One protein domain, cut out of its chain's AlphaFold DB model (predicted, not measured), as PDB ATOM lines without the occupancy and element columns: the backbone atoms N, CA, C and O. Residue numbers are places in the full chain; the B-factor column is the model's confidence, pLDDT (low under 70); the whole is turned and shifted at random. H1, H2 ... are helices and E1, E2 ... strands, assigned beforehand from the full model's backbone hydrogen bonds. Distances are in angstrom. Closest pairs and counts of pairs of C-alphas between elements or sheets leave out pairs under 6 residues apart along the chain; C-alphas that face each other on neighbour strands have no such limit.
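What this domain is: This is residues 4 to 154 of the 784 residues of the protein "Protein-L-isoaspartate(D-aspartate) O-methyltransferase" of Euryarchaeota archaeon (UniProt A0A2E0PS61). A body of crossed helices gathers round H9, with the small sheet of E1, E3 and E2 as a wall on one side; H2, H3, H7 and H9 are over one of its faces, and no named helix is over the other. From this body an arm, H4 and the long link of residues 62 to 73, reaches out and folds back. The printed part has 151 residues and is mostly helix, with nine named helices and three named strands in the order H1 H2 E1 H3 H4 H5 H6 H7 H8 H9 E2 E3; the sheet runs E1, E3, E2, antiparallel. It is only just compact, close to loose, with a radius of gyration of the C-alphas of 17.4 A and spans of 56 by 38 by 31 A.

How they stand to each other: H1, residues 4 to 11, is close to but not clearly touching H2, residues 15 to 25; their closest C-alphas, Ile 10 and Ala 18, are 6.8 A apart. H2 touches H3, residues 34 to 41, at a steep tilt of 50 degrees, opposite ways, closest at the C-alphas of Met 20 and Ile 41, 6.5 A. E1, residues 31 to 33, is antiparallel to E3, residues 146 to 151, with N 32 and O 149 at 2.9 A. E3 forms a hairpin with E2, residues 134 to 139, with N 148 and O 137 at 2.8 A. H4, residues 48 to 61, touches no helix. H5, residues 74 to 77, touches the hub H9, residues 119 to 130, closest at the C-alphas of Arg 76 and Pro 119, 5.1 A; H9 touches H5 with residues 119 to 123 alone. H6, residues 79 to 83, touches H9 at the C-alphas of Ile 80 and Gln 123, 6.3 A. H9, with residues 124 to 128 alone, touches H2 at a steep tilt of 67 degrees, closest at the C-alphas of Gln 17 and Met 124, 5.7 A. H7, residues 86 to 95, touches H8, residues 104 to 115, closest at the C-alphas of Lys 86 and Lys 104, 5.1 A. H2, H3, H7 and H9 are on the same face of the sheet, two layers, helices on one side of strands. In H1, H2, H3, H4 and H9 every O i to N i+4 pair is within hydrogen-bond range; H7 has 4 of 6, H8 6 of 8, H6 0 of 1 but 2 of 2 O i to N i+3 pairs, and H5 is too short for an i+4 pair.

Where its parts are: H1 begins at C-alpha 4, (113.918, 212.478, 118.014), and E3 ends at C-alpha 151, (101.350, 207.656, 127.930). H4 is 19.8 A long, E3 16.5 A, E2 16.4 A and H9 15.9 A.

The domain as a whole: The C-alphas of Asp 65 and Asp 142, the two farthest apart, are 57.5 A apart. The printed part has no cut, and the link from H4 to H5 is long. Its mean pLDDT is 79.6; residues under 70 include 43 to 65.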
ATOM      1  N   ASP A   4     112.539 212.972 117.914       66.56
ATOM      2  CA  ASP A   4     113.918 212.478 118.014       66.56
ATOM      3  C   ASP A   4     114.400 212.308 119.462       66.56
ATOM      4  O   ASP A   4     115.137 211.370 119.773       66.56
ATOM      5  N   ASP A   5     113.946 213.168 120.378       67.06
ATOM      6  CA  ASP A   5     114.285 213.061 121.800       67.06
ATOM      7  C   ASP A   5     113.533 211.898 122.458       67.06
ATOM      8  O   ASP A   5     114.082 211.203 123.315       67.06
ATOM      9  N   VAL A   6     112.286 211.647 122.035       66.50
ATOM     10  CA  VAL A   6     111.507 210.474 122.467       66.50
ATOM     11  C   VAL A   6     112.159 209.197 121.943       66.50
ATOM     12  O   VAL A   6     112.273 208.227 122.690       66.50
ATOM     13  N   ALA A   7     112.622 209.203 120.691       66.00
ATOM     14  CA  ALA A   7     113.298 208.068 120.078       66.00
ATOM     15  C   ALA A   7     114.595 207.709 120.817       66.00
ATOM     16  O   ALA A   7     114.738 206.569 121.252       66.00
ATOM     17  N   ARG A   8     115.479 208.687 121.064       69.25
ATOM     18  CA  ARG A   8     116.729 208.468 121.818       69.25
ATOM     19  C   ARG A   8     116.489 207.955 123.235       69.25
ATOM     20  O   ARG A   8     117.267 207.143 123.725       69.25
ATOM     21  N   LEU A   9     115.440 208.423 123.911       68.62
ATOM     22  CA  LEU A   9     115.083 207.921 125.239       68.62
ATOM     23  C   LEU A   9     114.602 206.469 125.180       68.62
ATOM     24  O   LEU A   9     115.085 205.656 125.958       68.62
ATOM     25  N   ILE A  10     113.715 206.135 124.236       72.12
ATOM     26  CA  ILE A  10     113.180 204.774 124.069       72.12
ATOM     27  C   ILE A  10     114.271 203.772 123.686       72.12
ATOM     28  O   ILE A  10     114.253 202.650 124.186       72.12
ATOM     29  N   ASP A  11     115.222 204.158 122.837       71.38
ATOM     30  CA  ASP A  11     116.323 203.281 122.421       71.38
ATOM     31  C   ASP A  11     117.224 202.882 123.597       71.38
ATOM     32  O   ASP A  11     117.736 201.769 123.633       71.38
ATOM     33  N   ASN A  12     117.355 203.757 124.597       74.94
ATOM     34  CA  ASN A  12     118.179 203.528 125.784       74.94
ATOM     35  C   ASN A  12     117.425 202.858 126.946       74.94
ATOM     36  O   ASN A  12     118.014 202.624 128.003       74.94
ATOM     37  N   LEU A  13     116.127 202.565 126.799       76.12
ATOM     38  CA  LEU A  13     115.374 201.887 127.856       76.12
ATOM     39  C   LEU A  13     115.811 200.423 127.986       76.12
ATOM     40  O   LEU A  13     116.001 199.754 126.972       76.12
ATOM     41  N   PRO A  14     115.867 199.865 129.200       74.00
ATOM     42  CA  PRO A  14     115.872 198.418 129.391       74.00
ATOM     43  C   PRO A  14     114.717 197.732 128.633       74.00
ATOM     44  O   PRO A  14     113.633 198.308 128.486       74.00
ATOM     45  N   LEU A  15     114.946 196.514 128.125       68.50
ATOM     46  CA  LEU A  15     113.996 195.795 127.259       68.50
ATOM     47  C   LEU A  15     112.628 195.579 127.929       68.50
ATOM     48  O   LEU A  15     111.579 195.721 127.303       68.50
ATOM     49  N   ASP A  16     112.636 195.297 129.227       70.31
ATOM     50  CA  ASP A  16     111.447 195.135 130.058       70.31
ATOM     51  C   ASP A  16     110.632 196.444 130.156       70.31
ATOM     52  O   ASP A  16     109.407 196.443 130.004       70.31
ATOM     53  N   GLN A  17     111.289 197.589 130.352       80.25
ATOM     54  CA  GLN A  17     110.646 198.908 130.373       80.25
ATOM     55  C   GLN A  17     110.097 199.290 128.993       80.25
ATOM     56  O   GLN A  17     108.987 199.822 128.888       80.25
ATOM     57  N   ALA A  18     110.829 198.965 127.927       76.62
ATOM     58  CA  ALA A  18     110.369 199.119 126.552       76.62
ATOM     59  C   ALA A  18     109.111 198.266 126.281       76.62
ATOM     60  O   ALA A  18     108.144 198.755 125.688       76.62
ATOM     61  N   HIS A  19     109.066 197.033 126.791       74.62
ATOM     62  CA  HIS A  19     107.890 196.163 126.726       74.62
ATOM     63  C   HIS A  19     106.691 196.754 127.484       74.62
ATOM     64  O   HIS A  19     105.576 196.787 126.953       74.62
ATOM     65  N   MET A  20     106.905 197.285 128.694       84.44
ATOM     66  CA  MET A  20     105.849 197.961 129.457       84.44
ATOM     67  C   MET A  20     105.275 199.158 128.695       84.44
ATOM     68  O   MET A  20     104.054 199.285 128.593       84.44
ATOM     69  N   LEU A  21     106.122 199.983 128.074       84.75
ATOM     70  CA  LEU A  21     105.648 201.061 127.204       84.75
ATOM     71  C   LEU A  21     104.876 200.547 125.988       84.75
ATOM     72  O   LEU A  21     103.857 201.143 125.642       84.75
ATOM     73  N   ARG A  22     105.299 199.440 125.359       78.75
ATOM     74  CA  ARG A  22     104.575 198.826 124.228       78.75
ATOM     75  C   ARG A  22     103.162 198.413 124.637       78.75
ATOM     76  O   ARG A  22     102.223 198.658 123.882       78.75
ATOM     77  N   ALA A  23     103.014 197.815 125.819       81.44
ATOM     78  CA  ALA A  23     101.726 197.361 126.337       81.44
ATOM     79  C   ALA A  23     100.740 198.521 126.523       81.44
ATOM     80  O   ALA A  23      99.615 198.448 126.031       81.44
ATOM     81  N   VAL A  24     101.178 199.618 127.152       86.00
ATOM     82  CA  VAL A  24     100.350 200.828 127.299       86.00
ATOM     83  C   VAL A  24     100.074 201.450 125.931       86.00
ATOM     84  O   VAL A  24      98.946 201.830 125.630       86.00
ATOM     85  N   ALA A  25     101.085 201.511 125.059       84.12
ATOM     86  CA  ALA A  25     100.951 202.134 123.755       84.12
ATOM     87  C   ALA A  25      99.936 201.438 122.860       84.12
ATOM     88  O   ALA A  25      99.359 202.123 122.027       84.12
ATOM     89  N   ARG A  26      99.704 200.127 122.992       77.81
ATOM     90  CA  ARG A  26      98.755 199.365 122.161       77.81
ATOM     91  C   ARG A  26      97.287 199.717 122.382       77.81
ATOM     92  O   ARG A  26      96.494 199.486 121.475       77.81
ATOM     93  N   THR A  27      96.923 200.307 123.515       81.38
ATOM     94  CA  THR A  27      95.540 200.748 123.717       81.38
ATOM     95  C   THR A  27      95.237 201.947 122.819       81.38
ATOM     96  O   THR A  27      96.129 202.750 122.529       81.38
ATOM     97  N   GLU A  28      94.003 202.061 122.317       72.25
ATOM     98  CA  GLU A  28      93.628 203.088 121.325       72.25
ATOM     99  C   GLU A  28      93.989 204.508 121.776       72.25
ATOM    100  O   GLU A  28      94.509 205.295 120.985       72.25
ATOM    101  N   ASN A  29      93.825 204.785 123.071       81.12
ATOM    102  CA  ASN A  29      94.049 206.103 123.661       81.12
ATOM    103  C   ASN A  29      95.375 206.220 124.432       81.12
ATOM    104  O   ASN A  29      95.625 207.249 125.051       81.12
ATOM    105  N   GLY A  30      96.224 205.182 124.436       85.19
ATOM    106  CA  GLY A  30      97.442 205.156 125.258       85.19
ATOM    107  C   GLY A  30      97.168 205.139 126.764       85.19
ATOM    108  O   GLY A  30      98.006 205.590 127.541       85.19
ATOM    109  N   THR A  31      95.992 204.647 127.155       89.62
ATOM    110  CA  THR A  31      95.531 204.510 128.539       89.62
ATOM    111  C   THR A  31      95.273 203.041 128.849       89.62
ATOM    112  O   THR A  31      94.645 202.351 128.047       89.62
ATOM    113  N   ILE A  32      95.723 202.550 130.000       91.19
ATOM    114  CA  ILE A  32      95.442 201.189 130.471       91.19
ATOM    115  C   ILE A  32      95.192 201.184 131.978       91.19
ATOM    116  O   ILE A  32      95.829 201.923 132.726       91.19
ATOM    117  N   ASN A  33      94.285 200.326 132.440       91.06
ATOM    118  CA  ASN A  33      94.085 200.109 133.868       91.06
ATOM    119  C   ASN A  33      95.334 199.459 134.497       91.06
ATOM    120  O   ASN A  33      95.908 198.538 133.920       91.06
ATOM    121  N   HIS A  34      95.730 199.883 135.698       90.31
ATOM    122  CA  HIS A  34      96.906 199.362 136.401       90.31
ATOM    123  C   HIS A  34      96.885 197.839 136.587       90.31
ATOM    124  O   HIS A  34      97.893 197.180 136.344       90.31
ATOM    125  N   VAL A  35      95.745 197.265 136.983       86.69
ATOM    126  CA  VAL A  35      95.607 195.812 137.178       86.69
ATOM    127  C   VAL A  35      95.707 195.086 135.838       86.69
ATOM    128  O   VAL A  35      96.324 194.025 135.755       86.69
ATOM    129  N   ALA A  36      95.142 195.664 134.777       85.12
ATOM    130  CA  ALA A  36      95.277 195.120 133.430       85.12
ATOM    131  C   ALA A  36      96.734 195.175 132.945       85.12
ATOM    132  O   ALA A  36      97.231 194.176 132.434       85.12
ATOM    133  N   LEU A  37      97.445 196.289 133.166       88.19
ATOM    134  CA  LEU A  37      98.864 196.396 132.827       88.19
ATOM    135  C   LEU A  37      99.698 195.386 133.613       88.19
ATOM    136  O   LEU A  37     100.520 194.702 133.015       88.19
ATOM    137  N   TYR A  38      99.458 195.244 134.919       86.06
ATOM    138  CA  TYR A  38     100.125 194.230 135.732       86.06
ATOM    139  C   TYR A  38      99.943 192.831 135.133       86.06
ATOM    140  O   TYR A  38     100.932 192.160 134.868       86.06
ATOM    141  N   ARG A  39      98.710 192.431 134.793       79.00
ATOM    142  CA  ARG A  39      98.435 191.118 134.173       79.00
ATOM    143  C   ARG A  39      99.123 190.919 132.820       79.00
ATOM    144  O   ARG A  39      99.483 189.793 132.485       79.00
ATOM    145  N   VAL A  40      99.267 191.985 132.031       74.81
ATOM    146  CA  VAL A  40      99.966 191.938 130.736       74.81
ATOM    147  C   VAL A  40     101.470 191.764 130.941       74.81
ATOM    148  O   VAL A  40     102.094 190.994 130.216       74.81
ATOM    149  N   ILE A  41     102.046 192.459 131.924       76.25
ATOM    150  CA  ILE A  41     103.496 192.503 132.138       76.25
ATOM    151  C   ILE A  41     103.999 191.341 132.993       76.25
ATOM    152  O   ILE A  41     105.070 190.825 132.717       76.25
ATOM    153  N   GLU A  42     103.230 190.856 133.965       70.12
ATOM    154  CA  GLU A  42     103.591 189.722 134.834       70.12
ATOM    155  C   GLU A  42     104.052 188.479 134.049       70.12
ATOM    156  O   GLU A  42     104.874 187.708 134.534       70.12
ATOM    157  N   ARG A  43     103.571 188.302 132.811       56.72
ATOM    158  CA  ARG A  43     103.905 187.165 131.936       56.72
ATOM    159  C   ARG A  43     105.127 187.379 131.035       56.72
ATOM    160  O   ARG A  43     105.515 186.442 130.348       56.72
ATOM    161  N   SER A  44     105.684 188.589 130.988       55.94
ATOM    162  CA  SER A  44     106.734 188.997 130.041       55.94
ATOM    163  C   SER A  44     108.024 189.479 130.716       55.94
ATOM    164  O   SER A  44     108.921 189.966 130.028       55.94
ATOM    165  N   ILE A  45     108.114 189.431 132.049       53.91
ATOM    166  CA  ILE A  45     109.303 189.859 132.806       53.91
ATOM    167  C   ILE A  45     110.306 188.696 132.853       53.91
ATOM    168  O   ILE A  45     110.571 188.131 133.908       53.91
ATOM    169  N   ASP A  46     110.883 188.351 131.705       53.16
ATOM    170  CA  ASP A  46     111.978 187.380 131.636       53.16
ATOM    171  C   ASP A  46     113.249 188.122 131.209       53.16
ATOM    172  O   ASP A  46     113.632 188.176 130.046       53.16
ATOM    173  N   SER A  47     113.890 188.767 132.180       57.28
ATOM    174  CA  SER A  47     115.256 189.281 132.041       57.28
ATOM    175  C   SER A  47     116.295 188.166 132.162       57.28
ATOM    176  O   SER A  47     116.035 187.158 132.816       57.28
ATOM    177  N   GLU A  48     117.506 188.415 131.672       48.97
ATOM    178  CA  GLU A  48     118.682 187.538 131.777       48.97
ATOM    179  C   GLU A  48     118.887 186.910 133.177       48.97
ATOM    180  O   GLU A  48     119.082 185.705 133.287       48.97
ATOM    181  N   GLU A  49     118.728 187.665 134.270       54.84
ATOM    182  CA  GLU A  49     118.850 187.147 135.651       54.84
ATOM    183  C   GLU A  49     117.702 186.222 136.085       54.84
ATOM    184  O   GLU A  49     117.909 185.289 136.860       54.84
ATOM    185  N   PHE A  50     116.495 186.430 135.557       52.28
ATOM    186  CA  PHE A  50     115.359 185.535 135.777       52.28
ATOM    187  C   PHE A  50     115.539 184.228 135.000       52.28
ATOM    188  O   PHE A  50     115.272 183.148 135.533       52.28
ATOM    189  N   LEU A  51     116.069 184.322 133.775       50.62
ATOM    190  CA  LEU A  51     116.503 183.166 132.999       50.62
ATOM    191  C   LEU A  51     117.581 182.397 133.780       50.62
ATOM    192  O   LEU A  51     117.425 181.205 134.022       50.62
ATOM    193  N   ASN A  52     118.595 183.092 134.304       55.75
ATOM    194  CA  ASN A  52     119.647 182.505 135.136       55.75
ATOM    195  C   ASN A  52     119.106 181.866 136.425       55.75
ATOM    196  O   ASN A  52     119.563 180.790 136.806       55.75
ATOM    197  N   ALA A  53     118.097 182.451 137.074       54.22
ATOM    198  CA  ALA A  53     117.447 181.867 138.249       54.22
ATOM    199  C   ALA A  53     116.617 180.614 137.912       54.22
ATOM    200  O   ALA A  53     116.643 179.637 138.667       54.22
ATOM    201  N   LYS A  54     115.924 180.589 136.764       49.09
ATOM    202  CA  LYS A  54     115.240 179.383 136.263       49.09
ATOM    203  C   LYS A  54     116.226 178.283 135.875       49.09
ATOM    204  O   LYS A  54     115.992 177.123 136.206       49.09
ATOM    205  N   ILE A  55     117.342 178.638 135.241       52.66
ATOM    206  CA  ILE A  55     118.445 177.724 134.902       52.66
ATOM    207  C   ILE A  55     119.046 177.134 136.167       52.66
ATOM    208  O   ILE A  55     119.226 175.921 136.261       52.66
ATOM    209  N   TRP A  56     119.316 177.984 137.155       67.56
ATOM    210  CA  TRP A  56     119.807 177.576 138.460       67.56
ATOM    211  C   TRP A  56     118.848 176.576 139.122       67.56
ATOM    212  O   TRP A  56     119.275 175.494 139.524       67.56
ATOM    213  N   GLN A  57     117.540 176.869 139.145       48.12
ATOM    214  CA  GLN A  57     116.530 175.956 139.694       48.12
ATOM    215  C   GLN A  57     116.460 174.635 138.923       48.12
ATOM    216  O   GLN A  57     116.447 173.574 139.546       48.12
ATOM    217  N   TRP A  58     116.442 174.676 137.590       51.81
ATOM    218  CA  TRP A  58     116.384 173.489 136.738       51.81
ATOM    219  C   TRP A  58     117.617 172.595 136.907       51.81
ATOM    220  O   TRP A  58     117.482 171.382 137.081       51.81
ATOM    221  N   ARG A  59     118.820 173.186 136.930       54.47
ATOM    222  CA  ARG A  59     120.084 172.470 137.158       54.47
ATOM    223  C   ARG A  59     120.110 171.828 138.546       54.47
ATOM    224  O   ARG A  59     120.392 170.634 138.638       54.47
ATOM    225  N   LYS A  60     119.705 172.565 139.590       62.00
ATOM    226  CA  LYS A  60     119.596 172.054 140.969       62.00
ATOM    227  C   LYS A  60     118.636 170.864 141.076       62.00
ATOM    228  O   LYS A  60     118.974 169.862 141.696       62.00
ATOM    229  N   HIS A  61     117.473 170.926 140.421       50.19
ATOM    230  CA  HIS A  61     116.482 169.836 140.431       50.19
ATOM    231  C   HIS A  61     116.933 168.580 139.671       50.19
ATOM    232  O   HIS A  61     116.394 167.503 139.908       50.19
ATOM    233  N   ARG A  62     117.917 168.697 138.771       47.78
ATOM    234  CA  ARG A  62     118.500 167.570 138.025       47.78
ATOM    235  C   ARG A  62     119.871 167.135 138.551       47.78
ATOM    236  O   ARG A  62     120.579 166.414 137.855       47.78
ATOM    237  N   GLY A  63     120.249 167.575 139.754       52.97
ATOM    238  CA  GLY A  63     121.504 167.183 140.399       52.97
ATOM    239  C   GLY A  63     122.766 167.685 139.691       52.97
ATOM    240  O   GLY A  63     123.831 167.104 139.880       52.97
ATOM    241  N   LYS A  64     122.661 168.733 138.860       60.19
ATOM    242  CA  LYS A  64     123.820 169.395 138.244       60.19
ATOM    243  C   LYS A  64     124.433 170.400 139.226       60.19
ATOM    244  O   LYS A  64     123.704 171.028 139.993       60.19
ATOM    245  N   ASP A  65     125.751 170.568 139.157       68.88
ATOM    246  CA  ASP A  65     126.507 171.481 140.022       68.88
ATOM    247  C   ASP A  65     126.146 172.954 139.745       68.88
ATOM    248  O   ASP A  65     126.190 173.414 138.597       68.88
ATOM    249  N   VAL A  66     125.729 173.675 140.789       71.12
ATOM    250  CA  VAL A  66     125.337 175.095 140.765       71.12
ATOM    251  C   VAL A  66     125.638 175.758 142.118       71.12
ATOM    252  O   VAL A  66     125.647 175.057 143.129       71.12
ATOM    253  N   PRO A  67     125.828 177.096 142.177       75.25
ATOM    254  CA  PRO A  67     126.022 177.829 143.436       75.25
ATOM    255  C   PRO A  67     124.905 177.580 144.467       75.25
ATOM    256  O   PRO A  67     123.775 177.287 144.089       75.25
ATOM    257  N   ASP A  68     125.175 177.744 145.765       75.75
ATOM    258  CA  ASP A  68     124.190 177.445 146.823       75.75
ATOM    259  C   ASP A  68     122.968 178.376 146.835       75.75
ATOM    260  O   ASP A  68     121.860 177.948 147.190       75.75
ATOM    261  N   GLU A  69     123.149 179.620 146.390       70.69
ATOM    262  CA  GLU A  69     122.105 180.641 146.315       70.69
ATOM    263  C   GLU A  69     121.766 180.995 144.857       70.69
ATOM    264  O   GLU A  69     122.659 181.041 144.002       70.69
ATOM    265  N   PRO A  70     120.480 181.245 144.546       67.00
ATOM    266  CA  PRO A  70     120.075 181.703 143.226       67.00
ATOM    267  C   PRO A  70     120.569 183.140 142.966       67.00
ATOM    268  O   PRO A  70     120.728 183.915 143.910       67.00
ATOM    269  N   PRO A  71     120.742 183.542 141.696       68.88
ATOM    270  CA  PRO A  71     121.061 184.926 141.337       68.88
ATOM    271  C   PRO A  71     120.038 185.926 141.920       68.88
ATOM    272  O   PRO A  71     118.829 185.727 141.771       68.88
ATOM    273  N   HIS A  72     120.510 186.997 142.577       71.75
ATOM    274  CA  HIS A  72     119.665 188.098 143.079       71.75
ATOM    275  C   HIS A  72     119.468 189.161 141.998       71.75
ATOM    276  O   HIS A  72     120.443 189.618 141.416       71.75
ATOM    277  N   ASP A  73     118.221 189.583 141.785       70.69
ATOM    278  CA  ASP A  73     117.870 190.652 140.845       70.69
ATOM    279  C   ASP A  73     117.854 192.016 141.566       70.69
ATOM    280  O   ASP A  73     116.942 192.264 142.372       70.69
ATOM    281  N   PRO A  74     118.794 192.935 141.265       72.31
ATOM    282  CA  PRO A  74     118.919 194.230 141.941       72.31
ATOM    283  C   PRO A  74     117.677 195.126 141.821       72.31
ATOM    284  O   PRO A  74     117.483 196.056 142.608       72.31
ATOM    285  N   ARG A  75     116.794 194.883 140.842       76.38
ATOM    286  CA  ARG A  75     115.542 195.648 140.690       76.38
ATOM    287  C   ARG A  75     114.568 195.392 141.833       76.38
ATOM    288  O   ARG A  75     113.719 196.247 142.093       76.38
ATOM    289  N   ARG A  76     114.692 194.262 142.542       79.88
ATOM    290  CA  ARG A  76     113.850 193.934 143.706       79.88
ATOM    291  C   ARG A  76     114.022 194.915 144.862       79.88
ATOM    292  O   ARG A  76     113.084 195.109 145.633       79.88
ATOM    293  N   ASP A  77     115.168 195.584 144.934       84.50
ATOM    294  CA  ASP A  77     115.482 196.563 145.977       84.50
ATOM    295  C   ASP A  77     114.749 197.904 145.776       84.50
ATOM    296  O   ASP A  77     114.732 198.763 146.662       84.50
ATOM    297  N   MET A  78     114.099 198.076 144.619       88.88
ATOM    298  CA  MET A  78     113.294 199.234 144.231       88.88
ATOM    299  C   MET A  78     113.942 200.610 144.525       88.88
ATOM    300  O   MET A  78     113.300 201.487 145.124       88.88
ATOM    301  N   PRO A  79     115.196 200.870 144.097       89.69
ATOM    302  CA  PRO A  79     115.881 202.137 144.382       89.69
ATOM    303  C   PRO A  79     115.142 203.366 143.826       89.69
ATOM    304  O   PRO A  79     115.323 204.485 144.322       89.69
ATOM    305  N   ILE A  80     114.279 203.178 142.819       92.19
ATOM    306  CA  ILE A  80     113.519 204.255 142.175       92.19
ATOM    307  C   ILE A  80     112.555 204.969 143.126       92.19
ATOM    308  O   ILE A  80     112.276 206.152 142.931       92.19
ATOM    309  N   LEU A  81     112.081 204.293 144.179       91.44
ATOM    310  CA  LEU A  81     111.096 204.831 145.119       91.44
ATOM    311  C   LEU A  81     111.558 206.143 145.769       91.44
ATOM    312  O   LEU A  81     110.756 207.052 145.977       91.44
ATOM    313  N   SER A  82     112.864 206.278 146.018       88.19
ATOM    314  CA  SER A  82     113.467 207.499 146.572       88.19
ATOM    315  C   SER A  82     113.315 208.721 145.648       88.19
ATOM    316  O   SER A  82     113.167 209.856 146.119       88.19
ATOM    317  N   LYS A  83     113.277 208.490 144.329       92.12
ATOM    318  CA  LYS A  83     113.277 209.520 143.279       92.12
ATOM    319  C   LYS A  83     111.881 210.029 142.908       92.12
ATOM    320  O   LYS A  83     111.772 211.084 142.283       92.12
ATOM    321  N   LEU A  84     110.814 209.333 143.302       92.44
ATOM    322  CA  LEU A  84     109.435 209.723 142.983       92.44
ATOM    323  C   LEU A  84     109.010 211.011 143.699       92.44
ATOM    324  O   LEU A  84     109.441 211.297 144.820       92.44
ATOM    325  N   ARG A  85     108.136 211.809 143.074       93.38
ATOM    326  CA  ARG A  85     107.547 212.999 143.712       93.38
ATOM    327  C   ARG A  85     106.262 212.600 144.433       93.38
ATOM    328  O   ARG A  85     105.587 211.666 144.016       93.38
ATOM    329  N   LYS A  86     105.856 213.364 145.459       93.00
ATOM    330  CA  LYS A  86     104.602 213.109 146.202       93.00
ATOM    331  C   LYS A  86     103.399 212.942 145.265       93.00
ATOM    332  O   LYS A  86     102.626 212.012 145.444       93.00
ATOM    333  N   LYS A  87     103.272 213.795 144.241       92.44
ATOM    334  CA  LYS A  87     102.156 213.736 143.280       92.44
ATOM    335  C   LYS A  87     102.066 212.417 142.506       92.44
ATOM    336  O   LYS A  87     100.966 212.000 142.180       92.44
ATOM    337  N   ASP A  88     103.199 211.758 142.259       92.12
ATOM    338  CA  ASP A  88     103.252 210.494 141.518       92.12
ATOM    339  C   ASP A  88     102.804 209.309 142.412       92.12
ATOM    340  O   ASP A  88     102.433 208.255 141.912       92.12
ATOM    341  N   LEU A  89     102.790 209.493 143.742       93.38
ATOM    342  CA  LEU A  89     102.343 208.502 144.732       93.38
ATOM    343  C   LEU A  89     100.852 208.628 145.088       93.38
ATOM    344  O   LEU A  89     100.262 207.673 145.586       93.38
ATOM    345  N   VAL A  90     100.236 209.793 144.856       93.50
ATOM    346  CA  VAL A  90      98.845 210.083 145.255       93.50
ATOM    347  C   VAL A  90      97.827 209.117 144.625       93.50
ATOM    348  O   VAL A  90      96.983 208.618 145.370       93.50
ATOM    349  N   PRO A  91      97.890 208.786 143.319       93.88
ATOM    350  CA  PRO A  91      96.967 207.816 142.722       93.88
ATOM    351  C   PRO A  91      97.061 206.425 143.363       93.88
ATOM    352  O   PRO A  91      96.039 205.808 143.653       93.88
ATOM    353  N   PHE A  92      98.277 205.968 143.678       93.25
ATOM    354  CA  PHE A  92      98.500 204.695 144.370       93.25
ATOM    355  C   PHE A  92      97.995 204.731 145.811       93.25
ATOM    356  O   PHE A  92      97.411 203.757 146.277       93.25
ATOM    357  N   ALA A  93      98.179 205.854 146.509       92.50
ATOM    358  CA  ALA A  93      97.642 206.053 147.849       92.50
ATOM    359  C   ALA A  93      96.125 205.867 147.869       92.50
ATOM    360  O   ALA A  93      95.624 205.037 148.622       92.50
ATOM    361  N   LYS A  94      95.415 206.546 146.963       91.06
ATOM    362  CA  LYS A  94      93.967 206.386 146.817       91.06
ATOM    363  C   LYS A  94      93.575 204.947 146.470       91.06
ATOM    364  O   LYS A  94      92.722 204.376 147.141       91.06
ATOM    365  N   ASN A  95      94.255 204.334 145.498       90.38
ATOM    366  CA  ASN A  95      93.986 202.962 145.062       90.38
ATOM    367  C   ASN A  95      94.168 201.912 146.172       90.38
ATOM    368  O   ASN A  95      93.439 200.928 146.213       90.38
ATOM    369  N   TYR A  96      95.124 202.115 147.082       90.94
ATOM    370  CA  TYR A  96      95.374 201.213 148.209       90.94
ATOM    371  C   TYR A  96      94.689 201.643 149.518       90.94
ATOM    372  O   TYR A  96      94.957 201.046 150.560       90.94
ATOM    373  N   GLY A  97      93.823 202.664 149.497       89.69
ATOM    374  CA  GLY A  97      93.126 203.156 150.693       89.69
ATOM    375  C   GLY A  97      94.043 203.828 151.725       89.69
ATOM    376  O   GLY A  97      93.744 203.834 152.918       89.69
ATOM    377  N   VAL A  98      95.180 204.371 151.289       92.12
ATOM    378  CA  VAL A  98      96.128 205.126 152.116       92.12
ATOM    379  C   VAL A  98      95.816 206.620 152.021       92.12
ATOM    380  O   VAL A  98      95.600 207.162 150.939       92.12
ATOM    381  N   GLU A  99      95.837 207.308 153.162       91.38
ATOM    382  CA  GLU A  99      95.562 208.744 153.243       91.38
ATOM    383  C   GLU A  99      96.561 209.568 152.402       91.38
ATOM    384  O   GLU A  99      97.754 209.639 152.703       91.38
ATOM    385  N   SER A 100      96.086 210.209 151.328       88.75
ATOM    386  CA  SER A 100      96.941 210.926 150.366       88.75
ATOM    387  C   SER A 100      97.449 212.292 150.858       88.75
ATOM    388  O   SER A 100      98.266 212.933 150.190       88.75
ATOM    389  N   THR A 101      96.954 212.769 152.004       90.62
ATOM    390  CA  THR A 101      97.343 214.042 152.640       90.62
ATOM    391  C   THR A 101      98.740 213.971 153.268       90.62
ATOM    392  O   THR A 101      99.427 214.997 153.294       90.62
ATOM    393  N   LEU A 102      99.199 212.774 153.666       91.88
ATOM    394  CA  LEU A 102     100.486 212.509 154.326       91.88
ATOM    395  C   LEU A 102     101.689 213.107 153.580       91.88
ATOM    396  O   LEU A 102     101.685 213.272 152.354       91.88
ATOM    397  N   VAL A 103     102.755 213.449 154.309       93.62
ATOM    398  CA  VAL A 103     104.013 213.918 153.698       93.62
ATOM    399  C   VAL A 103     104.704 212.783 152.928       93.62
ATOM    400  O   VAL A 103     104.430 211.610 153.166       93.62
ATOM    401  N   LYS A 104     105.578 213.121 151.964       93.25
ATOM    402  CA  LYS A 104     106.150 212.156 150.998       93.25
ATOM    403  C   LYS A 104     106.730 210.909 151.678       93.25
ATOM    404  O   LYS A 104     106.432 209.806 151.234       93.25
ATOM    405  N   ASP A 105     107.537 211.086 152.719       92.75
ATOM    406  CA  ASP A 105     108.267 209.979 153.345       92.75
ATOM    407  C   ASP A 105     107.340 209.050 154.141       92.75
ATOM    408  O   ASP A 105     107.456 207.830 154.042       92.75
ATOM    409  N   GLU A 106     106.351 209.607 154.845       92.50
ATOM    410  CA  GLU A 106     105.309 208.835 155.537       92.50
ATOM    411  C   GLU A 106     104.418 208.072 154.551       92.50
ATOM    412  O   GLU A 106     104.104 206.896 154.755       92.50
ATOM    413  N   LEU A 107     104.044 208.730 153.451       92.88
ATOM    414  CA  LEU A 107     103.252 208.134 152.383       92.88
ATOM    415  C   LEU A 107     104.002 206.966 151.729       92.88
ATOM    416  O   LEU A 107     103.442 205.884 151.552       92.88
ATOM    417  N   LEU A 108     105.287 207.160 151.420       92.62
ATOM    418  CA  LEU A 108     106.144 206.125 150.854       92.62
ATOM    419  C   LEU A 108     106.357 204.966 151.836       92.62
ATOM    420  O   LEU A 108     106.334 203.813 151.415       92.62
ATOM    421  N   GLY A 109     106.496 205.250 153.134       92.50
ATOM    422  CA  GLY A 109     106.593 204.234 154.183       92.50
ATOM    423  C   GLY A 109     105.370 203.314 154.237       92.50
ATOM    424  O   GLY A 109     105.526 202.100 154.353       92.50
ATOM    425  N   LYS A 110     104.159 203.867 154.072       92.81
ATOM    426  CA  LYS A 110     102.912 203.083 154.021       92.81
ATOM    427  C   LYS A 110     102.712 202.334 152.700       92.81
ATOM    428  O   LYS A 110     102.114 201.261 152.700       92.81
ATOM    429  N   LEU A 111     103.208 202.872 151.586       93.88
ATOM    430  CA  LEU A 111     103.043 202.272 150.258       93.88
ATOM    431  C   LEU A 111     104.114 201.235 149.903       93.88
ATOM    432  O   LEU A 111     103.829 200.300 149.156       93.88
ATOM    433  N   LYS A 112     105.331 201.348 150.445       92.94
ATOM    434  CA  LYS A 112     106.447 200.441 150.133       92.94
ATOM    435  C   LYS A 112     106.095 198.958 150.329       92.94
ATOM    436  O   LYS A 112     106.384 198.199 149.409       92.94
ATOM    437  N   PRO A 113     105.422 198.526 151.418       93.44
ATOM    438  CA  PRO A 113     104.996 197.134 151.559       93.44
ATOM    439  C   PRO A 113     104.088 196.654 150.418       93.44
ATOM    440  O   PRO A 113     104.230 195.519 149.980       93.44
ATOM    441  N   LYS A 114     103.207 197.522 149.896       92.00
ATOM    442  CA  LYS A 114     102.329 197.209 148.756       92.00
ATOM    443  C   LYS A 114     103.101 197.074 147.454       92.00
ATOM    444  O   LYS A 114     102.857 196.156 146.682       92.00
ATOM    445  N   PHE A 115     104.083 197.940 147.227       92.75
ATOM    446  CA  PHE A 115     104.943 197.836 146.049       92.75
ATOM    447  C   PHE A 115     105.834 196.589 146.094       92.75
ATOM    448  O   PHE A 115     106.060 195.954 145.064       92.75
ATOM    449  N   SER A 116     106.269 196.187 147.292       88.38
ATOM    450  CA  SER A 116     107.072 194.983 147.518       88.38
ATOM    451  C   SER A 116     106.328 193.673 147.258       88.38
ATOM    452  O   SER A 116     106.988 192.646 147.136       88.38
ATOM    453  N   GLU A 117     104.996 193.684 147.140       86.12
ATOM    454  CA  GLU A 117     104.242 192.512 146.671       86.12
ATOM    455  C   GLU A 117     104.663 192.149 145.233       86.12
ATOM    456  O   GLU A 117     104.738 190.974 144.898       86.12
ATOM    457  N   ASN A 118     105.019 193.153 144.413       85.81
ATOM    458  CA  ASN A 118     105.446 192.991 143.019       85.81
ATOM    459  C   ASN A 118     106.599 193.948 142.666       85.81
ATOM    460  O   ASN A 118     106.399 194.919 141.925       85.81
ATOM    461  N   PRO A 119     107.811 193.724 143.198       85.75
ATOM    462  CA  PRO A 119     108.838 194.760 143.250       85.75
ATOM    463  C   PRO A 119     109.419 195.096 141.873       85.75
ATOM    464  O   PRO A 119     109.677 196.262 141.585       85.75
ATOM    465  N   ILE A 120     109.552 194.106 140.984       83.50
ATOM    466  CA  ILE A 120     110.090 194.318 139.632       83.50
ATOM    467  C   ILE A 120     109.112 195.148 138.792       83.50
ATOM    468  O   ILE A 120     109.502 196.156 138.204       83.50
ATOM    469  N   PHE A 121     107.822 194.793 138.811       88.75
ATOM    470  CA  PHE A 121     106.778 195.551 138.118       88.75
ATOM    471  C   PHE A 121     106.747 197.017 138.570       88.75
ATOM    472  O   PHE A 121     106.768 197.927 137.742       88.75
ATOM    473  N   HIS A 122     106.743 197.254 139.883       91.88
ATOM    474  CA  HIS A 122     106.714 198.606 140.431       91.88
ATOM    475  C   HIS A 122     108.002 199.376 140.114       91.88
ATOM    476  O   HIS A 122     107.928 200.538 139.717       91.88
ATOM    477  N   GLN A 123     109.179 198.742 140.193       90.62
ATOM    478  CA  GLN A 123     110.448 199.355 139.791       90.62
ATOM    479  C   GLN A 123     110.410 199.834 138.331       90.62
ATOM    480  O   GLN A 123     110.832 200.957 138.043       90.62
ATOM    481  N   MET A 124     109.880 199.019 137.414       89.25
ATOM    482  CA  MET A 124     109.730 199.374 135.999       89.25
ATOM    483  C   MET A 124     108.744 200.531 135.810       89.25
ATOM    484  O   MET A 124     109.089 201.546 135.202       89.25
ATOM    485  N   LEU A 125     107.544 200.408 136.386       92.56
ATOM    486  CA  LEU A 125     106.478 201.404 136.278       92.56
ATOM    487  C   LEU A 125     106.942 202.769 136.790       92.56
ATOM    488  O   LEU A 125     106.788 203.786 136.116       92.56
ATOM    489  N   PHE A 126     107.579 202.794 137.957       94.44
ATOM    490  CA  PHE A 126     108.081 204.020 138.561       94.44
ATOM    491  C   PHE A 126     109.276 204.605 137.823       94.44
ATOM    492  O   PHE A 126     109.417 205.826 137.801       94.44
ATOM    493  N   SER A 127     110.104 203.780 137.180       90.81
ATOM    494  CA  SER A 127     111.196 204.276 136.333       90.81
ATOM    495  C   SER A 127     110.641 205.025 135.123       90.81
ATOM    496  O   SER A 127     111.099 206.125 134.816       90.81
ATOM    497  N   LEU A 128     109.588 204.489 134.503       90.50
ATOM    498  CA  LEU A 128     108.902 205.122 133.376       90.50
ATOM    499  C   LEU A 128     108.105 206.370 133.779       90.50
ATOM    500  O   LEU A 128     108.074 207.339 133.021       90.50
ATOM    501  N   ILE A 129     107.503 206.386 134.973       92.06
ATOM    502  CA  ILE A 129     106.850 207.583 135.531       92.06
ATOM    503  C   ILE A 129     107.886 208.670 135.834       92.06
ATOM    504  O   ILE A 129     107.698 209.833 135.473       92.06
ATOM    505  N   TYR A 130     109.004 208.300 136.460       89.81
ATOM    506  CA  TYR A 130     110.095 209.222 136.774       89.81
ATOM    507  C   TYR A 130     110.711 209.833 135.509       89.81
ATOM    508  O   TYR A 130     110.955 211.038 135.471       89.81
ATOM    509  N   ALA A 131     110.888 209.028 134.457       84.88
ATOM    510  CA  ALA A 131     111.356 209.473 133.144       84.88
ATOM    511  C   ALA A 131     110.308 210.286 132.351       84.88
ATOM    512  O   ALA A 131     110.623 210.835 131.298       84.88
ATOM    513  N   GLY A 132     109.067 210.387 132.841       84.75
ATOM    514  CA  GLY A 132     107.991 211.148 132.200       84.75
ATOM    515  C   GLY A 132     107.327 210.443 131.014       84.75
ATOM    516  O   GLY A 132     106.574 211.076 130.275       84.75
ATOM    517  N   HIS A 133     107.579 209.148 130.820       85.69
ATOM    518  CA  HIS A 133     106.936 208.359 129.769       85.69
ATOM    519  C   HIS A 133     105.530 207.906 130.145       85.69
ATOM    520  O   HIS A 133     104.691 207.745 129.260       85.69
ATOM    521  N   LEU A 134     105.283 207.714 131.441       91.75
ATOM    522  CA  LEU A 134     103.985 207.337 131.981       91.75
ATOM    523  C   LEU A 134     103.503 208.359 133.007       91.75
ATOM    524  O   LEU A 134     104.287 208.940 133.756       91.75
ATOM    525  N   THR A 135     102.194 208.542 133.069       91.69
ATOM    526  CA  THR A 135     101.512 209.244 134.156       91.69
ATOM    527  C   THR A 135     100.405 208.363 134.709       91.69
ATOM    528  O   THR A 135      99.987 207.394 134.077       91.69
ATOM    529  N   THR A 136      99.952 208.667 135.919       93.62
ATOM    530  CA  THR A 136      98.925 207.885 136.612       93.62
ATOM    531  C   THR A 136      97.783 208.777 137.045       93.62
ATOM    532  O   THR A 136      98.021 209.865 137.573       93.62
ATOM    533  N   GLU A 137      96.564 208.284 136.889       92.31
ATOM    534  CA  GLU A 137      95.331 208.940 137.305       92.31
ATOM    535  C   GLU A 137      94.487 207.962 138.126       92.31
ATOM    536  O   GLU A 137      94.467 206.761 137.858       92.31
ATOM    537  N   TYR A 138      93.804 208.474 139.146       90.44
ATOM    538  CA  TYR A 138      92.831 207.712 139.918       90.44
ATOM    539  C   TYR A 138      91.453 208.331 139.710       90.44
ATOM    540  O   TYR A 138      91.278 209.520 139.983       90.44
ATOM    541  N   ILE A 139      90.505 207.526 139.239       87.31
ATOM    542  CA  ILE A 139      89.145 207.937 138.902       87.31
ATOM    543  C   ILE A 139      88.186 207.328 139.929       87.31
ATOM    544  O   ILE A 139      88.127 206.108 140.105       87.31
ATOM    545  N   GLU A 140      87.450 208.199 140.616       79.88
ATOM    546  CA  GLU A 140      86.376 207.835 141.544       79.88
ATOM    547  C   GLU A 140      85.060 207.756 140.751       79.88
ATOM    548  O   GLU A 140      84.486 208.785 140.409       79.88
ATOM    549  N   GLU A 141      84.611 206.541 140.424       75.00
ATOM    550  CA  GLU A 141      83.280 206.264 139.851       75.00
ATOM    551  C   GLU A 141      82.401 205.540 140.886       75.00
ATOM    552  O   GLU A 141      82.915 204.752 141.684       75.00
ATOM    553  N   ASP A 142      81.083 205.781 140.851       52.22
ATOM    554  CA  ASP A 142      80.113 205.347 141.877       52.22
ATOM    555  C   ASP A 142      80.021 203.818 142.076       52.22
ATOM    556  O   ASP A 142      79.646 203.363 143.157       52.22
ATOM    557  N   GLU A 143      80.379 203.007 141.071       58.72
ATOM    558  CA  GLU A 143      80.297 201.539 141.157       58.72
ATOM    559  C   GLU A 143      81.656 200.840 141.346       58.72
ATOM    560  O   GLU A 143      81.732 199.855 142.088       58.72
ATOM    561  N   LYS A 144      82.733 201.310 140.690       68.25
ATOM    562  CA  LYS A 144      84.091 200.735 140.799       68.25
ATOM    563  C   LYS A 144      85.181 201.792 140.551       68.25
ATOM    564  O   LYS A 144      85.401 202.155 139.398       68.25
ATOM    565  N   PRO A 145      85.937 202.226 141.574       77.25
ATOM    566  CA  PRO A 145      87.073 203.116 141.360       77.25
ATOM    567  C   PRO A 145      88.168 202.438 140.526       77.25
ATOM    568  O   PRO A 145      88.408 201.232 140.652       77.25
ATOM    569  N   THR A 146      88.860 203.212 139.687       84.19
ATOM    570  CA  THR A 146      89.912 202.691 138.802       84.19
ATOM    571  C   THR A 146      91.177 203.543 138.834       84.19
ATOM    572  O   THR A 146      91.133 204.767 138.932       84.19
ATOM    573  N   MET A 147      92.336 202.885 138.735       90.69
ATOM    574  CA  MET A 147      93.627 203.548 138.552       90.69
ATOM    575  C   MET A 147      94.132 203.293 137.134       90.69
ATOM    576  O   MET A 147      94.371 202.144 136.751       90.69
ATOM    577  N   ASN A 148      94.308 204.369 136.377       91.69
ATOM    578  CA  ASN A 148      94.726 204.345 134.986       91.69
ATOM    579  C   ASN A 148      96.158 204.852 134.829       91.69
ATOM    580  O   ASN A 148      96.648 205.690 135.587       91.69
ATOM    581  N   ILE A 149      96.835 204.300 133.832       93.38
ATOM    582  CA  ILE A 149      98.195 204.634 133.434       93.38
ATOM    583  C   ILE A 149      98.117 205.176 132.011       93.38
ATOM    584  O   ILE A 149      97.567 204.507 131.135       93.38
ATOM    585  N   HIS A 150      98.676 206.361 131.787       91.44
ATOM    586  CA  HIS A 150      98.630 207.065 130.510       91.44
ATOM    587  C   HIS A 150     100.028 207.255 129.940       91.44
ATOM    588  O   HIS A 150     100.987 207.483 130.678       91.44
ATOM    589  N   LEU A 151     100.140 207.225 128.616       89.06
ATOM    590  CA  LEU A 151     101.350 207.656 127.930       89.06
ATOM    591  C   LEU A 151     101.524 209.176 128.020       89.06
ATOM    592  O   LEU A 151     100.624 209.944 127.692       89.06
ATOM    593  N   GLY A 152     102.735 209.618 128.354       79.19
ATOM    594  CA  GLY A 152     103.126 211.030 128.309       79.19
ATOM    595  C   GLY A 152     103.349 211.580 126.889       79.19
ATOM    596  O   GLY A 152     103.702 212.748 126.727       79.19
ATOM    597  N   THR A 153     103.198 210.755 125.844       75.88
ATOM    598  CA  THR A 153     103.417 211.140 124.440       75.88
ATOM    599  C   THR A 153     102.543 210.332 123.472       75.88
ATOM    600  O   THR A 153     101.882 209.380 123.878       75.88
ATOM    601  N   SER A 154     102.551 210.691 122.182       77.06
ATOM    602  CA  SER A 154     101.749 210.024 121.143       77.06
ATOM    603  C   SER A 154     101.997 208.501 121.079       77.06
ATOM    604  O   SER A 154     103.122 208.077 120.782       77.06
TER     605      SER A 154